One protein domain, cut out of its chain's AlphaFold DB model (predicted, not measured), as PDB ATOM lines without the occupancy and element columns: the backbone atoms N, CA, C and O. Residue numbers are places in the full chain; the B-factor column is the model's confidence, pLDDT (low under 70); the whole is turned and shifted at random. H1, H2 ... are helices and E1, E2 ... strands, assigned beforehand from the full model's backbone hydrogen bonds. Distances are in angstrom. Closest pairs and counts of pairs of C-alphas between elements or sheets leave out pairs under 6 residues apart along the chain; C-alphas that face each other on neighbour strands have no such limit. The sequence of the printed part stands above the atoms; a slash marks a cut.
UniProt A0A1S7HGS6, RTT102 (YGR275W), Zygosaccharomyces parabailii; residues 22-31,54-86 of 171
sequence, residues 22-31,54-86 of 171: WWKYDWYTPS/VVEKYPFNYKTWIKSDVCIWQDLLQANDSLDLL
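AT A GLANCE: This is residues 22 to 31 and 54 to 86 of the 171 residues of the protein "RTT102 (YGR275W)" of Zygosaccharomyces parabailii (UniProt A0A1S7HGS6). A narrow ribbon of two antiparallel strands, E1 and E2, has a long tail sticking out from one end: residues 74 to 86 stand free, and 74 to 82 of them form the short helix H1. At the other end of the long axis lie the residues on either side of a cut, 29 to 31 and 54 to 61, which belong to no named element; the whole is thin and drawn out, and H1 covers neither face of the ribbon. The printed part has 43 residues, with two named strands and one named helix in the order E1, E2, H1, and its class is mixed, helices and strands. It is extended, with a radius of gyration of the C-alphas of 16.2 A, and the C-alphas span 52 by 17 by 11 A.

HOW THE PARTS SIT: The sheet has two strands, E1 of residues 22 to 28 and E2 of residues 62 to 68, which are antiparallel neighbours with 148 degrees between their N-to-C directions. The C-alphas of Trp 23 and Lys 67 face each other at 4.5 A, and those of Tyr 28 and Tyr 62 at 5.6 A. Across the pair, N 24 and O 66 are within hydrogen-bond range at 2.9 A, and N 68 and O 22 at 2.8 A. A tight link of 5 residues joins E2 to the helix H1, residues 74 to 82. E1 and H1 are apart. In the backbone of H1, 3 of 5 O i to N i+4 pairs are within hydrogen-bond range, beside 6 of 6 O i to N i+3 pairs.

IN THESE COORDINATES: E1 begins at C-alpha 22, at (193.666, 203.076, 160.439), and measures 16.0 A from first to last C-alpha. E2 runs from Tyr 62 to Ser 68, 16.9 A from first to last C-alpha, and C-alpha 62 is at (201.387, 195.514, 144.572). H1, from Gln 74 to Ser 82, measures 13.8 A and ends at C-alpha 82, at (171.149, 206.938, 158.476).

THE WHOLE: The C-alphas of Val 54 and Leu 86 are the two farthest apart, at 54.7 A. Without the residues that stand free, the body of 30 residues spans 31 by 19 by 8 A. Residues 32 to 53 are cut out and not printed, and C-alphas 31 and 54 are 9.9 A apart across the cut. The link across the cut joins E1 to E2; of the links that are printed whole, E2 to H1 is tight, and no link is long. The mean pLDDT of the printed part is 86.1, that of H1 is 76, and residue 54 is the one printed residue under 70.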
ATOM      1  N   TRP A  22     194.491 203.215 161.629       88.62
ATOM      2  CA  TRP A  22     193.666 203.076 160.439       88.62
ATOM      3  C   TRP A  22     194.465 202.384 159.349       88.62
ATOM      4  O   TRP A  22     195.678 202.553 159.255       88.62
ATOM      5  N   TRP A  23     193.783 201.598 158.528       92.69
ATOM      6  CA  TRP A  23     194.397 200.862 157.433       92.69
ATOM      7  C   TRP A  23     193.593 201.089 156.160       92.69
ATOM      8  O   TRP A  23     192.361 201.152 156.187       92.69
ATOM      9  N   LYS A  24     194.302 201.210 155.040       93.25
ATOM     10  CA  LYS A  24     193.715 201.302 153.705       93.25
ATOM     11  C   LYS A  24     194.323 200.257 152.786       93.25
ATOM     12  O   LYS A  24     195.499 199.929 152.916       93.25
ATOM     13  N   TYR A  25     193.525 199.753 151.854       94.56
ATOM     14  CA  TYR A  25     193.994 198.805 150.852       94.56
ATOM     15  C   TYR A  25     194.409 199.548 149.580       94.56
ATOM     16  O   TYR A  25     193.570 199.962 148.775       94.56
ATOM     17  N   ASP A  26     195.712 199.761 149.409       95.12
ATOM     18  CA  ASP A  26     196.244 200.648 148.375       95.12
ATOM     19  C   ASP A  26     197.496 200.077 147.694       95.12
ATOM     20  O   ASP A  26     198.036 199.050 148.108       95.12
ATOM     21  N   TRP A  27     197.911 200.696 146.589       96.69
ATOM     22  CA  TRP A  27     199.140 200.324 145.891       96.69
ATOM     23  C   TRP A  27     200.362 200.754 146.704       96.69
ATOM     24  O   TRP A  27     200.448 201.896 147.155       96.69
ATOM     25  N   TYR A  28     201.315 199.841 146.858       95.19
ATOM     26  CA  TYR A  28     202.576 200.071 147.553       95.19
ATOM     27  C   TYR A  28     203.763 199.772 146.636       95.19
ATOM     28  O   TYR A  28     203.781 198.748 145.946       95.19
ATOM     29  N   THR A  29     204.759 200.660 146.669       95.31
ATOM     30  CA  THR A  29     206.064 200.481 146.022       95.31
ATOM     31  C   THR A  29     207.105 200.173 147.098       95.31
ATOM     32  O   THR A  29     207.401 201.055 147.914       95.31
ATOM     33  N   PRO A  30     207.680 198.960 147.130       92.81
ATOM     34  CA  PRO A  30     208.723 198.626 148.089       92.81
ATOM     35  C   PRO A  30     209.986 199.452 147.875       92.81
ATOM     36  O   PRO A  30     210.310 199.858 146.756       92.81
ATOM     37  N   SER A  31     210.719 199.654 148.962       90.00
ATOM     38  CA  SER A  31     212.029 200.297 148.950       90.00
ATOM     39  C   SER A  31     213.140 199.303 149.264       90.00
ATOM     40  O   SER A  31     212.958 198.387 150.066       90.00
ATOM     41  N   VAL A  54     219.436 207.956 149.615       60.75
ATOM     42  CA  VAL A  54     218.586 207.727 148.440       60.75
ATOM     43  C   VAL A  54     217.967 206.341 148.601       60.75
ATOM     44  O   VAL A  54     218.606 205.325 148.346       60.75
ATOM     45  N   VAL A  55     216.740 206.299 149.111       73.19
ATOM     46  CA  VAL A  55     215.969 205.066 149.240       73.19
ATOM     47  C   VAL A  55     215.509 204.680 147.838       73.19
ATOM     48  O   VAL A  55     214.537 205.229 147.313       73.19
ATOM     49  N   GLU A  56     216.245 203.774 147.203       81.81
ATOM     50  CA  GLU A  56     215.911 203.259 145.879       81.81
ATOM     51  C   GLU A  56     214.612 202.443 145.950       81.81
ATOM     52  O   GLU A  56     214.414 201.635 146.861       81.81
ATOM     53  N   LYS A  57     213.683 202.681 145.020       88.38
ATOM     54  CA  LYS A  57     212.387 201.991 144.965       88.38
ATOM     55  C   LYS A  57     212.390 200.939 143.866       88.38
ATOM     56  O   LYS A  57     212.931 201.171 142.789       88.38
ATOM     57  N   TYR A  58     211.727 199.814 144.115       89.94
ATOM     58  CA  TYR A  58     211.558 198.779 143.097       89.94
ATOM     59  C   TYR A  58     210.615 199.244 141.971       89.94
ATOM     60  O   TYR A  58     209.656 199.972 142.237       89.94
ATOM     61  N   PRO A  59     210.814 198.789 140.718       93.75
ATOM     62  CA  PRO A  59     210.000 199.187 139.568       93.75
ATOM     63  C   PRO A  59     208.697 198.375 139.452       93.75
ATOM     64  O   PRO A  59     208.230 198.087 138.352       93.75
ATOM     65  N   PHE A  60     208.110 197.960 140.574       93.94
ATOM     66  CA  PHE A  60     206.823 197.272 140.593       93.94
ATOM     67  C   PHE A  60     205.985 197.722 141.785       93.94
ATOM     68  O   PHE A  60     206.501 198.170 142.809       93.94
ATOM     69  N   ASN A  61     204.673 197.565 141.640       96.19
ATOM     70  CA  ASN A  61     203.699 197.863 142.678       96.19
ATOM     71  C   ASN A  61     202.859 196.625 142.962       96.19
ATOM     72  O   ASN A  61     202.565 195.846 142.054       96.19
ATOM     73  N   TYR A  62     202.414 196.486 144.205       96.75
ATOM     74  CA  TYR A  62     201.387 195.514 144.572       96.75
ATOM     75  C   TYR A  62     200.360 196.139 145.514       96.75
ATOM     76  O   TYR A  62     200.626 197.152 146.163       96.75
ATOM     77  N   LYS A  63     199.158 195.562 145.552       97.69
ATOM     78  CA  LYS A  63     198.112 195.971 146.488       97.69
ATOM     79  C   LYS A  63     198.378 195.360 147.860       97.69
ATOM     80  O   LYS A  63     198.602 194.158 147.964       97.69
ATOM     81  N   THR A  64     198.338 196.179 148.905       97.12
ATOM     82  CA  THR A  64     198.509 195.724 150.289       97.12
ATOM     83  C   THR A  64     197.775 196.633 151.270       97.12
ATOM     84  O   THR A  64     197.306 197.717 150.914       97.12
ATOM     85  N   TRP A  65     197.665 196.184 152.516       96.50
ATOM     86  CA  TRP A  65     197.179 197.001 153.618       96.50
ATOM     87  C   TRP A  65     198.284 197.948 154.085       96.50
ATOM     88  O   TRP A  65     199.349 197.513 154.517       96.50
ATOM     89  N   ILE A  66     198.023 199.250 154.005       94.31
ATOM     90  CA  ILE A  66     198.942 200.315 154.413       94.31
ATOM     91  C   ILE A  66     198.313 201.071 155.580       94.31
ATOM     92  O   ILE A  66     197.148 201.476 155.506       94.31
ATOM     93  N   LYS A  67     199.086 201.276 156.650       92.06
ATOM     94  CA  LYS A  67     198.667 202.102 157.782       92.06
ATOM     95  C   LYS A  67     198.448 203.543 157.314       92.06
ATOM     96  O   LYS A  67     199.243 204.086 156.551       92.06
ATOM     97  N   SER A  68     197.360 204.152 157.758       89.19
ATOM     98  CA  SER A  68     196.979 205.520 157.440       89.19
ATOM     99  C   SER A  68     196.828 206.331 158.719       89.19
ATOM    100  O   SER A  68     196.346 205.825 159.734       89.19
ATOM    101  N   ASP A  69     197.219 207.599 158.647       84.94
ATOM    102  CA  ASP A  69     197.040 208.550 159.744       84.94
ATOM    103  C   ASP A  69     195.587 209.040 159.842       84.94
ATOM    104  O   ASP A  69     195.143 209.465 160.906       84.94
ATOM    105  N   VAL A  70     194.823 208.938 158.747       83.06
ATOM    106  CA  VAL A  70     193.440 209.416 158.653       83.06
ATOM    107  C   VAL A  70     192.480 208.238 158.502       83.06
ATOM    108  O   VAL A  70     192.728 207.297 157.746       83.06
ATOM    109  N   CYS A  71     191.343 208.306 159.195       82.69
ATOM    110  CA  CYS A  71     190.249 207.371 158.979       82.69
ATOM    111  C   CYS A  71     189.588 207.644 157.621       82.69
ATOM    112  O   CYS A  71     188.717 208.501 157.500       82.69
ATOM    113  N   ILE A  72     189.972 206.892 156.590       78.81
ATOM    114  CA  ILE A  72     189.380 207.024 155.246       78.81
ATOM    115  C   ILE A  72     187.904 206.589 155.176       78.81
ATOM    116  O   ILE A  72     187.235 206.847 154.183       78.81
ATOM    117  N   TRP A  73     187.395 205.928 156.218       79.31
ATOM    118  CA  TRP A  73     186.015 205.446 156.302       79.31
ATOM    119  C   TRP A  73     185.131 206.349 157.174       79.31
ATOM    120  O   TRP A  73     183.981 206.000 157.410       79.31
ATOM    121  N   GLN A  74     185.640 207.490 157.661       80.19
ATOM    122  CA  GLN A  74     184.912 208.382 158.574       80.19
ATOM    123  C   GLN A  74     183.571 208.839 157.977       80.19
ATOM    124  O   GLN A  74     182.542 208.753 158.642       80.19
ATOM    125  N   ASP A  75     183.572 209.235 156.703       77.62
ATOM    126  CA  ASP A  75     182.366 209.694 156.007       77.62
ATOM    127  C   ASP A  75     181.354 208.553 155.814       77.62
ATOM    128  O   ASP A  75     180.147 208.752 155.925       77.62
ATOM    129  N   LEU A  76     181.840 207.325 155.592       78.25
ATOM    130  CA  LEU A  76     180.997 206.129 155.499       78.25
ATOM    131  C   LEU A  76     180.410 205.738 156.859       78.25
ATOM    132  O   LEU A  76     179.254 205.332 156.937       78.25
ATOM    133  N   LEU A  77     181.174 205.904 157.941       74.44
ATOM    134  CA  LEU A  77     180.682 205.714 159.306       74.44
ATOM    135  C   LEU A  77     179.598 206.738 159.654       74.44
ATOM    136  O   LEU A  77     178.588 206.375 160.251       74.44
ATOM    137  N   GLN A  78     179.762 207.992 159.226       75.06
ATOM    138  CA  GLN A  78     178.740 209.020 159.405       75.06
ATOM    139  C   GLN A  78     177.497 208.744 158.548       75.06
ATOM    140  O   GLN A  78     176.376 208.924 159.016       75.06
ATOM    141  N   ALA A  79     177.661 208.245 157.320       75.62
ATOM    142  CA  ALA A  79     176.533 207.821 156.491       75.62
ATOM    143  C   ALA A  79     175.776 206.626 157.101       75.62
ATOM    144  O   ALA A  79     174.547 206.580 157.023       75.62
ATOM    145  N   ASN A  80     176.471 205.703 157.776       72.62
ATOM    146  CA  ASN A  80     175.840 204.590 158.491       72.62
ATOM    147  C   ASN A  80     174.914 205.043 159.627       72.62
ATOM    148  O   ASN A  80     174.084 204.254 160.062       72.62
ATOM    149  N   ASP A  81     174.983 206.291 160.101       72.50
ATOM    150  CA  ASP A  81     173.994 206.794 161.061       72.50
ATOM    151  C   ASP A  81     172.580 206.908 160.493       72.50
ATOM    152  O   ASP A  81     171.632 206.954 161.274       72.50
ATOM    153  N   SER A  82     172.442 206.917 159.166       75.31
ATOM    154  CA  SER A  82     171.149 206.938 158.476       75.31
ATOM    155  C   SER A  82     170.506 205.559 158.295       75.31
ATOM    156  O   SER A  82     169.365 205.481 157.849       75.31
ATOM    157  N   LEU A  83     171.218 204.477 158.616       80.94
ATOM    158  CA  LEU A  83     170.678 203.122 158.538       80.94
ATOM    159  C   LEU A  83     169.880 202.798 159.816       80.94
ATOM    160  O   LEU A  83     170.290 203.136 160.927       80.94
ATOM    161  N   ASP A  84     168.740 202.125 159.653       83.44
ATOM    162  CA  ASP A  84     167.888 201.718 160.772       83.44
ATOM    163  C   ASP A  84     168.418 200.460 161.474       83.44
ATOM    164  O   ASP A  84     169.043 199.583 160.872       83.44
ATOM    165  N   LEU A  85     168.139 200.363 162.777       85.12
ATOM    166  CA  LEU A  85     168.441 199.173 163.569       85.12
ATOM    167  C   LEU A  85     167.460 198.050 163.224       85.12
ATOM    168  O   LEU A  85     166.248 198.251 163.204       85.12
ATOM    169  N   LEU A  86     167.992 196.848 163.016       87.56
ATOM    170  CA  LEU A  86     167.176 195.650 162.872       87.56
ATOM    171  C   LEU A  86     166.598 195.242 164.231       87.56
ATOM    172  O   LEU A  86     167.332 195.111 165.214       87.56
TER     173      LEU A  86